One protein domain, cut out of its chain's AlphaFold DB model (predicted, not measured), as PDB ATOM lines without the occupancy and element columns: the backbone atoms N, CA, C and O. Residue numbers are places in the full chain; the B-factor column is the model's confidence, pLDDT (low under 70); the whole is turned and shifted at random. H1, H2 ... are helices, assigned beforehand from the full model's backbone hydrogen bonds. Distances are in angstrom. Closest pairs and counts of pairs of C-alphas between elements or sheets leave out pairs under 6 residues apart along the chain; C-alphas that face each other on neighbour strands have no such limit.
ATOM      1  N   ALA A 161     -17.332  -5.672 -41.820       83.62
ATOM      2  CA  ALA A 161     -16.128  -5.604 -40.987       83.62
ATOM      3  C   ALA A 161     -15.438  -6.965 -40.802       83.62
ATOM      4  O   ALA A 161     -14.227  -7.060 -40.957       83.62
ATOM      5  N   ALA A 162     -16.189  -8.045 -40.564       86.44
ATOM      6  CA  ALA A 162     -15.608  -9.379 -40.404       86.44
ATOM      7  C   ALA A 162     -14.872  -9.881 -41.665       86.44
ATOM      8  O   ALA A 162     -13.811 -10.497 -41.564       86.44
ATOM      9  N   ALA A 163     -15.404  -9.604 -42.860       88.25
ATOM     10  CA  ALA A 163     -14.741  -9.954 -44.115       88.25
ATOM     11  C   ALA A 163     -13.489  -9.093 -44.338       88.25
ATOM     12  O   ALA A 163     -12.436  -9.626 -44.693       88.25
ATOM     13  N   ALA A 164     -13.580  -7.789 -44.057       88.38
ATOM     14  CA  ALA A 164     -12.445  -6.873 -44.123       88.38
ATOM     15  C   ALA A 164     -11.321  -7.294 -43.159       88.38
ATOM     16  O   ALA A 164     -10.166  -7.384 -43.565       88.38
ATOM     17  N   VAL A 165     -11.658  -7.659 -41.918       90.94
ATOM     18  CA  VAL A 165     -10.710  -8.184 -40.923       90.94
ATOM     19  C   VAL A 165     -10.004  -9.431 -41.457       90.94
ATOM     20  O   VAL A 165      -8.779  -9.491 -41.423       90.94
ATOM     21  N   LYS A 166     -10.732 -10.397 -42.035       91.19
ATOM     22  CA  LYS A 166     -10.119 -11.601 -42.630       91.19
ATOM     23  C   LYS A 166      -9.135 -11.264 -43.754       91.19
ATOM     24  O   LYS A 166      -8.046 -11.838 -43.801       91.19
ATOM     25  N   GLN A 167      -9.490 -10.333 -44.638       91.06
ATOM     26  CA  GLN A 167      -8.605  -9.890 -45.721       91.06
ATOM     27  C   GLN A 167      -7.355  -9.190 -45.181       91.06
ATOM     28  O   GLN A 167      -6.241  -9.492 -45.609       91.06
ATOM     29  N   VAL A 168      -7.523  -8.308 -44.194       92.69
ATOM     30  CA  VAL A 168      -6.414  -7.618 -43.532       92.69
ATOM     31  C   VAL A 168      -5.474  -8.609 -42.854       92.69
ATOM     32  O   VAL A 168      -4.264  -8.503 -43.032       92.69
ATOM     33  N   LEU A 169      -5.992  -9.608 -42.140       92.75
ATOM     34  CA  LEU A 169      -5.170 -10.641 -41.504       92.75
ATOM     35  C   LEU A 169      -4.387 -11.463 -42.529       92.75
ATOM     36  O   LEU A 169      -3.199 -11.726 -42.328       92.75
ATOM     37  N   ALA A 170      -5.018 -11.843 -43.642       91.38
ATOM     38  CA  ALA A 170      -4.341 -12.547 -44.726       91.38
ATOM     39  C   ALA A 170      -3.216 -11.688 -45.330       91.38
ATOM     40  O   ALA A 170      -2.100 -12.174 -45.549       91.38
ATOM     41  N   LYS A 171      -3.475 -10.390 -45.524       92.38
ATOM     42  CA  LYS A 171      -2.484  -9.437 -46.028       92.38
ATOM     43  C   LYS A 171      -1.334  -9.237 -45.047       92.38
ATOM     44  O   LYS A 171      -0.180  -9.360 -45.446       92.38
ATOM     45  N   LEU A 172      -1.631  -9.003 -43.770       91.81
ATOM     46  CA  LEU A 172      -0.636  -8.859 -42.708       91.81
ATOM     47  C   LEU A 172       0.238 -10.105 -42.606       91.81
ATOM     48  O   LEU A 172       1.451  -9.974 -42.600       91.81
ATOM     49  N   THR A 173      -0.350 -11.302 -42.640       91.62
ATOM     50  CA  THR A 173       0.396 -12.575 -42.634       91.62
ATOM     51  C   THR A 173       1.337 -12.708 -43.832       91.62
ATOM     52  O   THR A 173       2.435 -13.248 -43.694       91.62
ATOM     53  N   THR A 174       0.927 -12.210 -45.000       91.19
ATOM     54  CA  THR A 174       1.749 -12.215 -46.222       91.19
ATOM     55  C   THR A 174       2.922 -11.248 -46.114       91.19
ATOM     56  O   THR A 174       4.053 -11.591 -46.446       91.19
ATOM     57  N   VAL A 175       2.638 -10.041 -45.634       90.81
ATOM     58  CA  VAL A 175       3.591  -8.936 -45.546       90.81
ATOM     59  C   VAL A 175       4.533  -9.097 -44.344       90.81
ATOM     60  O   VAL A 175       5.610  -8.508 -44.325       90.81
ATOM     61  N   TYR A 176       4.166  -9.928 -43.370       89.31
ATOM     62  CA  TYR A 176       4.888 -10.142 -42.124       89.31
ATOM     63  C   TYR A 176       6.373 -10.510 -42.336       89.31
ATOM     64  O   TYR A 176       6.669 -11.560 -42.925       89.31
ATOM     65  N   PRO A 177       7.326  -9.689 -41.847       85.94
ATOM     66  CA  PRO A 177       8.728  -9.783 -42.254       85.94
ATOM     67  C   PRO A 177       9.502 -10.870 -41.495       85.94
ATOM     68  O   PRO A 177      10.553 -11.315 -41.958       85.94
ATOM     69  N   TYR A 178       8.996 -11.317 -40.343       85.56
ATOM     70  CA  TYR A 178       9.721 -12.222 -39.458       85.56
ATOM     71  C   TYR A 178       9.499 -13.695 -39.816       85.56
ATOM     72  O   TYR A 178       8.404 -14.147 -40.177       85.56
ATOM     73  N   LYS A 179      10.571 -14.482 -39.691       82.75
ATOM     74  CA  LYS A 179      10.522 -15.942 -39.803       82.75
ATOM     75  C   LYS A 179      10.070 -16.517 -38.461       82.75
ATOM     76  O   LYS A 179      10.891 -16.779 -37.594       82.75
ATOM     77  N   SER A 180       8.763 -16.696 -38.306       84.69
ATOM     78  CA  SER A 180       8.162 -17.362 -37.150       84.69
ATOM     79  C   SER A 180       7.596 -18.722 -37.540       84.69
ATOM     80  O   SER A 180       7.063 -18.883 -38.642       84.69
ATOM     81  N   SER A 181       7.690 -19.695 -36.633       84.38
ATOM     82  CA  SER A 181       7.044 -21.005 -36.769       84.38
ATOM     83  C   SER A 181       5.517 -20.901 -36.700       84.38
ATOM     84  O   SER A 181       4.825 -21.755 -37.251       84.38
ATOM     85  N   ASN A 182       4.981 -19.836 -36.092       89.00
ATOM     86  CA  ASN A 182       3.548 -19.591 -35.986       89.00
ATOM     87  C   ASN A 182       3.181 -18.143 -36.343       89.00
ATOM     88  O   ASN A 182       2.592 -17.412 -35.549       89.00
ATOM     89  N   LYS A 183       3.480 -17.747 -37.588       88.88
ATOM     90  CA  LYS A 183       3.174 -16.402 -38.115       88.88
ATOM     91  C   LYS A 183       1.733 -15.949 -37.865       88.88
ATOM     92  O   LYS A 183       1.499 -14.774 -37.618       88.88
ATOM     93  N   LYS A 184       0.762 -16.867 -37.937       89.25
ATOM     94  CA  LYS A 184      -0.653 -16.540 -37.709       89.25
ATOM     95  C   LYS A 184      -0.893 -16.054 -36.282       89.25
ATOM     96  O   LYS A 184      -1.579 -15.057 -36.098       89.25
ATOM     97  N   ARG A 185      -0.317 -16.734 -35.287       90.12
ATOM     98  CA  ARG A 185      -0.428 -16.337 -33.878       90.12
ATOM     99  C   ARG A 185       0.222 -14.980 -33.627       90.12
ATOM    100  O   ARG A 185      -0.380 -14.150 -32.961       90.12
ATOM    101  N   ASP A 186       1.397 -14.750 -34.201       89.94
ATOM    102  CA  ASP A 186       2.114 -13.482 -34.046       89.94
ATOM    103  C   ASP A 186       1.323 -12.303 -34.626       89.94
ATOM    104  O   ASP A 186       1.200 -11.258 -33.997       89.94
ATOM    105  N   VAL A 187       0.713 -12.488 -35.803       91.25
ATOM    106  CA  VAL A 187      -0.160 -11.473 -36.411       91.25
ATOM    107  C   VAL A 187      -1.407 -11.223 -35.561       91.25
ATOM    108  O   VAL A 187      -1.819 -10.075 -35.421       91.25
ATOM    109  N   LEU A 188      -2.000 -12.265 -34.969       91.56
ATOM    110  CA  LEU A 188      -3.129 -12.098 -34.047       91.56
ATOM    111  C   LEU A 188      -2.725 -11.315 -32.792       91.56
ATOM    112  O   LEU A 188      -3.465 -10.430 -32.371       91.56
ATOM    113  N   GLN A 189      -1.544 -11.587 -32.235       90.06
ATOM    114  CA  GLN A 189      -1.008 -10.844 -31.094       90.06
ATOM    115  C   GLN A 189      -0.734  -9.378 -31.454       90.06
ATOM    116  O   GLN A 189      -1.134  -8.486 -30.711       90.06
ATOM    117  N   LEU A 190      -0.140  -9.123 -32.622       91.19
ATOM    118  CA  LEU A 190       0.080  -7.772 -33.139       91.19
ATOM    119  C   LEU A 190      -1.239  -6.993 -33.265       91.19
ATOM    120  O   LEU A 190      -1.303  -5.819 -32.912       91.19
ATOM    121  N   VAL A 191      -2.294  -7.638 -33.768       91.62
ATOM    122  CA  VAL A 191      -3.623  -7.026 -33.902       91.62
ATOM    123  C   VAL A 191      -4.278  -6.779 -32.541       91.62
ATOM    124  O   VAL A 191      -4.934  -5.755 -32.374       91.62
ATOM    125  N   ALA A 192      -4.088  -7.670 -31.566       88.50
ATOM    126  CA  ALA A 192      -4.566  -7.453 -30.202       88.50
ATOM    127  C   ALA A 192      -3.867  -6.247 -29.540       88.50
ATOM    128  O   ALA A 192      -4.501  -5.450 -28.850       88.50
ATOM    129  N   GLU A 193      -2.569  -6.071 -29.790       89.75
ATOM    130  CA  GLU A 193      -1.796  -4.947 -29.261       89.75
ATOM    131  C   GLU A 193      -2.147  -3.623 -29.965       89.75
ATOM    132  O   GLU A 193      -2.337  -2.600 -29.299       89.75
ATOM    133  N   TYR A 194      -2.322  -3.656 -31.292       90.56
ATOM    134  CA  TYR A 194      -2.590  -2.492 -32.147       90.56
ATOM    135  C   TYR A 194      -3.852  -2.682 -33.016       90.56
ATOM    136  O   TYR A 194      -3.743  -2.866 -34.237       90.56
ATOM    137  N   PRO A 195      -5.064  -2.615 -32.435       88.44
ATOM    138  CA  PRO A 195      -6.319  -2.855 -33.150       88.44
ATOM    139  C   PRO A 195      -6.582  -1.851 -34.282       88.44
ATOM    140  O   PRO A 195      -7.204  -2.203 -35.288       88.44
ATOM    141  N   GLU A 196      -6.029  -0.638 -34.207       88.31
ATOM    142  CA  GLU A 196      -6.132   0.368 -35.269       88.31
ATOM    143  C   GLU A 196      -5.457  -0.070 -36.584       88.31
ATOM    144  O   GLU A 196      -5.741   0.489 -37.650       88.31
ATOM    145  N   LEU A 197      -4.578  -1.084 -36.541       90.50
ATOM    146  CA  LEU A 197      -4.016  -1.695 -37.745       90.50
ATOM    147  C   LEU A 197      -5.109  -2.300 -38.621       90.50
ATOM    148  O   LEU A 197      -4.979  -2.231 -39.840       90.50
ATOM    149  N   LEU A 198      -6.186  -2.841 -38.041       90.19
ATOM    150  CA  LEU A 198      -7.280  -3.441 -38.807       90.19
ATOM    151  C   LEU A 198      -7.953  -2.420 -39.721       90.19
ATOM    152  O   LEU A 198      -8.208  -2.700 -40.891       90.19
ATOM    153  N   VAL A 199      -8.182  -1.213 -39.210       88.06
ATOM    154  CA  VAL A 199      -8.808  -0.132 -39.975       88.06
ATOM    155  C   VAL A 199      -7.827   0.447 -40.991       88.06
ATOM    156  O   VAL A 199      -8.180   0.619 -42.157       88.06
ATOM    157  N   ARG A 200      -6.575   0.704 -40.591       89.25
ATOM    158  CA  ARG A 200      -5.566   1.303 -41.485       89.25
ATOM    159  C   ARG A 200      -5.160   0.379 -42.629       89.25
ATOM    160  O   ARG A 200      -5.022   0.838 -43.759       89.25
ATOM    161  N   MET A 201      -4.999  -0.914 -42.359       90.44
ATOM    162  CA  MET A 201      -4.683  -1.909 -43.386       90.44
ATOM    163  C   MET A 201      -5.868  -2.216 -44.299       90.44
ATOM    164  O   MET A 201      -5.649  -2.751 -45.384       90.44
ATOM    165  N   GLY A 202      -7.097  -1.870 -43.904       87.81
ATOM    166  CA  GLY A 202      -8.295  -2.099 -44.712       87.81
ATOM    167  C   GLY A 202      -8.180  -1.521 -46.125       87.81
ATOM    168  O   GLY A 202      -8.529  -2.196 -47.088       87.81
ATOM    169  N   ALA A 203      -7.586  -0.330 -46.268       86.31
ATOM    170  CA  ALA A 203      -7.366   0.313 -47.568       86.31
ATOM    171  C   ALA A 203      -6.365  -0.432 -48.475       86.31
ATOM    172  O   ALA A 203      -6.405  -0.282 -49.692       86.31
ATOM    173  N   TYR A 204      -5.483  -1.247 -47.892       88.81
ATOM    174  CA  TYR A 204      -4.378  -1.923 -48.581       88.81
ATOM    175  C   TYR A 204      -4.592  -3.433 -48.728       88.81
ATOM    176  O   TYR A 204      -3.803  -4.118 -49.381       88.81
ATOM    177  N   ALA A 205      -5.646  -3.977 -48.115       86.00
ATOM    178  CA  ALA A 205      -5.902  -5.412 -48.078       86.00
ATOM    179  C   ALA A 205      -6.078  -6.013 -49.486       86.00
ATOM    180  O   ALA A 205      -5.618  -7.127 -49.734       86.00
ATOM    181  N   GLY A 206      -6.683  -5.255 -50.408       85.25
ATOM    182  CA  GLY A 206      -6.891  -5.650 -51.805       85.25
ATOM    183  C   GLY A 206      -5.780  -5.243 -52.780       85.25
ATOM    184  O   GLY A 206      -5.847  -5.608 -53.951       85.25
ATOM    185  N   ASP A 207      -4.763  -4.500 -52.339       87.94
ATOM    186  CA  ASP A 207      -3.728  -3.981 -53.236       87.94
ATOM    187  C   ASP A 207      -2.687  -5.064 -53.563       87.94
ATOM    188  O   ASP A 207      -1.911  -5.497 -52.704       87.94
ATOM    189  N   ALA A 208      -2.648  -5.510 -54.820       84.44
ATOM    190  CA  ALA A 208      -1.707  -6.522 -55.295       84.44
ATOM    191  C   ALA A 208      -0.247  -6.025 -55.393       84.44
ATOM    192  O   ALA A 208       0.675  -6.845 -55.437       84.44
ATOM    193  N   GLY A 209      -0.026  -4.707 -55.425       85.25
ATOM    194  CA  GLY A 209       1.298  -4.087 -55.494       85.25
ATOM    195  C   GLY A 209       2.092  -4.223 -54.196       85.25
ATOM    196  O   GLY A 209       3.314  -4.344 -54.233       85.25
ATOM    197  N   ILE A 210       1.401  -4.293 -53.058       88.44
ATOM    198  CA  ILE A 210       2.023  -4.371 -51.731       88.44
ATOM    199  C   ILE A 210       2.419  -5.818 -51.437       88.44
ATOM    200  O   ILE A 210       1.568  -6.672 -51.170       88.44
ATOM    201  N   LYS A 211       3.717  -6.118 -51.467       86.94
ATOM    202  CA  LYS A 211       4.238  -7.477 -51.232       86.94
ATOM    203  C   LYS A 211       5.077  -7.570 -49.966       86.94
ATOM    204  O   LYS A 211       5.164  -8.643 -49.376       86.94
ATOM    205  N   LYS A 212       5.692  -6.467 -49.547       89.50
ATOM    206  CA  LYS A 212       6.594  -6.383 -48.396       89.50
ATOM    207  C   LYS A 212       6.153  -5.280 -47.444       89.50
ATOM    208  O   LYS A 212       5.417  -4.376 -47.823       89.50
ATOM    209  N   VAL A 213       6.666  -5.323 -46.208       89.25
ATOM    210  CA  VAL A 213       6.390  -4.272 -45.209       89.25
ATOM    211  C   VAL A 213       6.832  -2.918 -45.739       89.25
ATOM    212  O   VAL A 213       6.136  -1.936 -45.554       89.25
ATOM    213  N   GLN A 214       7.954  -2.885 -46.456       90.31
ATOM    214  CA  GLN A 214       8.540  -1.673 -47.028       90.31
ATOM    215  C   GLN A 214       7.618  -0.956 -48.029       90.31
ATOM    216  O   GLN A 214       7.799   0.238 -48.249       90.31
ATOM    217  N   ASP A 215       6.629  -1.659 -48.592       89.31
ATOM    218  CA  ASP A 215       5.660  -1.094 -49.536       89.31
ATOM    219  C   ASP A 215       4.475  -0.415 -48.815       89.31
ATOM    220  O   ASP A 215       3.649   0.236 -49.450       89.31
ATOM    221  N   LEU A 216       4.359  -0.576 -47.490       90.62
ATOM    222  CA  LEU A 216       3.307   0.041 -46.682       90.62
ATOM    223  C   LEU A 216       3.672   1.478 -46.275       90.62
ATOM    224  O   LEU A 216       4.847   1.826 -46.202       90.62
ATOM    225  N   PRO A 217       2.696   2.320 -45.914       91.38
ATOM    226  CA  PRO A 217       2.961   3.592 -45.248       91.38
ATOM    227  C   PRO A 217       3.839   3.445 -43.995       91.38
ATOM    228  O   PRO A 217       3.669   2.508 -43.210       91.38
ATOM    229  N   VAL A 218       4.757   4.396 -43.784       89.19
ATOM    230  CA  VAL A 218       5.770   4.371 -42.706       89.19
ATOM    231  C   VAL A 218       5.155   4.180 -41.314       89.19
ATOM    232  O   VAL A 218       5.735   3.509 -40.463       89.19
ATOM    233  N   ASP A 219       3.968   4.727 -41.062       87.94
ATOM    234  CA  ASP A 219       3.262   4.564 -39.790       87.94
ATOM    235  C   ASP A 219       2.825   3.115 -39.532       87.94
ATOM    236  O   ASP A 219       2.907   2.647 -38.394       87.94
ATOM    237  N   ILE A 220       2.411   2.390 -40.573       89.62
ATOM    238  CA  ILE A 220       2.057   0.969 -40.488       89.62
ATOM    239  C   ILE A 220       3.326   0.127 -40.344       89.62
ATOM    240  O   ILE A 220       3.373  -0.761 -39.491       89.62
ATOM    241  N   GLN A 221       4.378   0.445 -41.109       90.12
ATOM    242  CA  GLN A 221       5.677  -0.226 -40.987       90.12
ATOM    243  C   GLN A 221       6.195  -0.166 -39.553       90.12
ATOM    244  O   GLN A 221       6.528  -1.192 -38.965       90.12
ATOM    245  N   ASN A 222       6.205   1.033 -38.966       88.62
ATOM    246  CA  ASN A 222       6.711   1.255 -37.618       88.62
ATOM    247  C   ASN A 222       5.963   0.429 -36.571       88.62
ATOM    248  O   ASN A 222       6.584  -0.027 -35.623       88.62
ATOM    249  N   ARG A 223       4.655   0.210 -36.727       87.94
ATOM    250  CA  ARG A 223       3.871  -0.616 -35.794       87.94
ATOM    251  C   ARG A 223       4.200  -2.098 -35.921       87.94
ATOM    252  O   ARG A 223       4.433  -2.745 -34.909       87.94
ATOM    253  N   ILE A 224       4.288  -2.604 -37.153       86.88
ATOM    254  CA  ILE A 224       4.661  -4.001 -37.427       86.88
ATOM    255  C   ILE A 224       6.083  -4.297 -36.927       86.88
ATOM    256  O   ILE A 224       6.346  -5.382 -36.424       86.88
ATOM    257  N   LEU A 225       7.003  -3.340 -37.074       85.62
ATOM    258  CA  LEU A 225       8.403  -3.511 -36.682       85.62
ATOM    259  C   LEU A 225       8.641  -3.288 -35.179       85.62
ATOM    260  O   LEU A 225       9.548  -3.895 -34.619       85.62
ATOM    261  N   ARG A 226       7.842  -2.436 -34.516       79.88
ATOM    262  CA  ARG A 226       7.974  -2.150 -33.075       79.88
ATOM    263  C   ARG A 226       7.486  -3.270 -32.172       79.88
ATOM    264  O   ARG A 226       7.997  -3.367 -31.069       79.88
ATOM    265  N   SER A 227       6.561  -4.121 -32.615       67.88
ATOM    266  CA  SER A 227       6.064  -5.228 -31.782       67.88
ATOM    267  C   SER A 227       7.120  -6.312 -31.487       67.88
ATOM    268  O   SER A 227       6.805  -7.305 -30.842       67.88
ATOM    269  N   TYR A 228       8.347  -6.162 -32.001       59.59
ATOM    270  CA  TYR A 228       9.463  -7.105 -31.857       59.59
ATOM    271  C   TYR A 228      10.744  -6.474 -31.285       59.59
ATOM    272  O   TYR A 228      11.807  -7.096 -31.352       59.59
ATOM    273  N   CYS A 229      10.662  -5.260 -30.737       51.00
ATOM    274  CA  CYS A 229      11.727  -4.649 -29.936       51.00
ATOM    275  C   CYS A 229      11.344  -4.682 -28.458       51.00
ATOM    276  O   CYS A 229      12.235  -5.013 -27.647       51.00
TER     277      CYS A 229
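Overview. This is residues 161 to 229 of the 229 residues of an uncharacterized protein of Raphidocelis subcapitata (UniProt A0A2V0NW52). Four short helices are set crosswise in a small rounded body, with H1 and H4 on opposite sides of it and H2 and H3 between them. The loop of residues 203 to 217 runs round the side away from H2 and leads from H3 to H4. The printed part has 69 residues with four named helices, H1 to H4 in chain order, and no named strand; its class is all helix. It is compact, with a radius of gyration of the C-alphas of 10.9 A and spans of 27 by 24 by 20 A.

Along the chain. H1, residues 161 to 175, begins at C-alpha 161 (-16.128, -5.604, -40.987) and is 20.5 A long. H2, residues 183 to 193, measures 15.3 A, and H3, residues 196 to 202, measures 10.0 A. H4, residues 218 to 226, measures 11.8 A and ends at C-alpha 226 (7.974, -2.150, -33.075).

Arrangement. The helix packing is mostly crossed, with no shallow tilt among the touching pairs. H1 touches H2 with residues 169 to 173 alone, at a steep tilt of 58 degrees, opposite ways; the closest C-alphas, of Thr 173 and Val 187, are 6.3 A apart. With residues 164 to 169 alone, H1 touches H3, about perpendicular at 88 degrees; the closest C-alphas are those of Val 168 and Gly 202, 5.9 A. H3 and H4 only just touch, with 3 pairs of C-alphas within 8 A, the closest being Leu 197 and Ile 220 at 7.2 A. H2 is close to but not clearly touching H4, their closest C-alphas being those of Leu 190 and Ile 224, 7.3 A. H1 and H4 are apart. In H1, H2, H3 and H4 every O i to N i+4 pair is within hydrogen-bond range.

Size, cuts and confidence. The C-alphas farthest apart, of Ala 163 and Cys 229, are 30.5 A from each other. The printed part has no cut. The link from H3 to H4 is long, 15 residues. Residues 227 to 229 have pLDDT under 70.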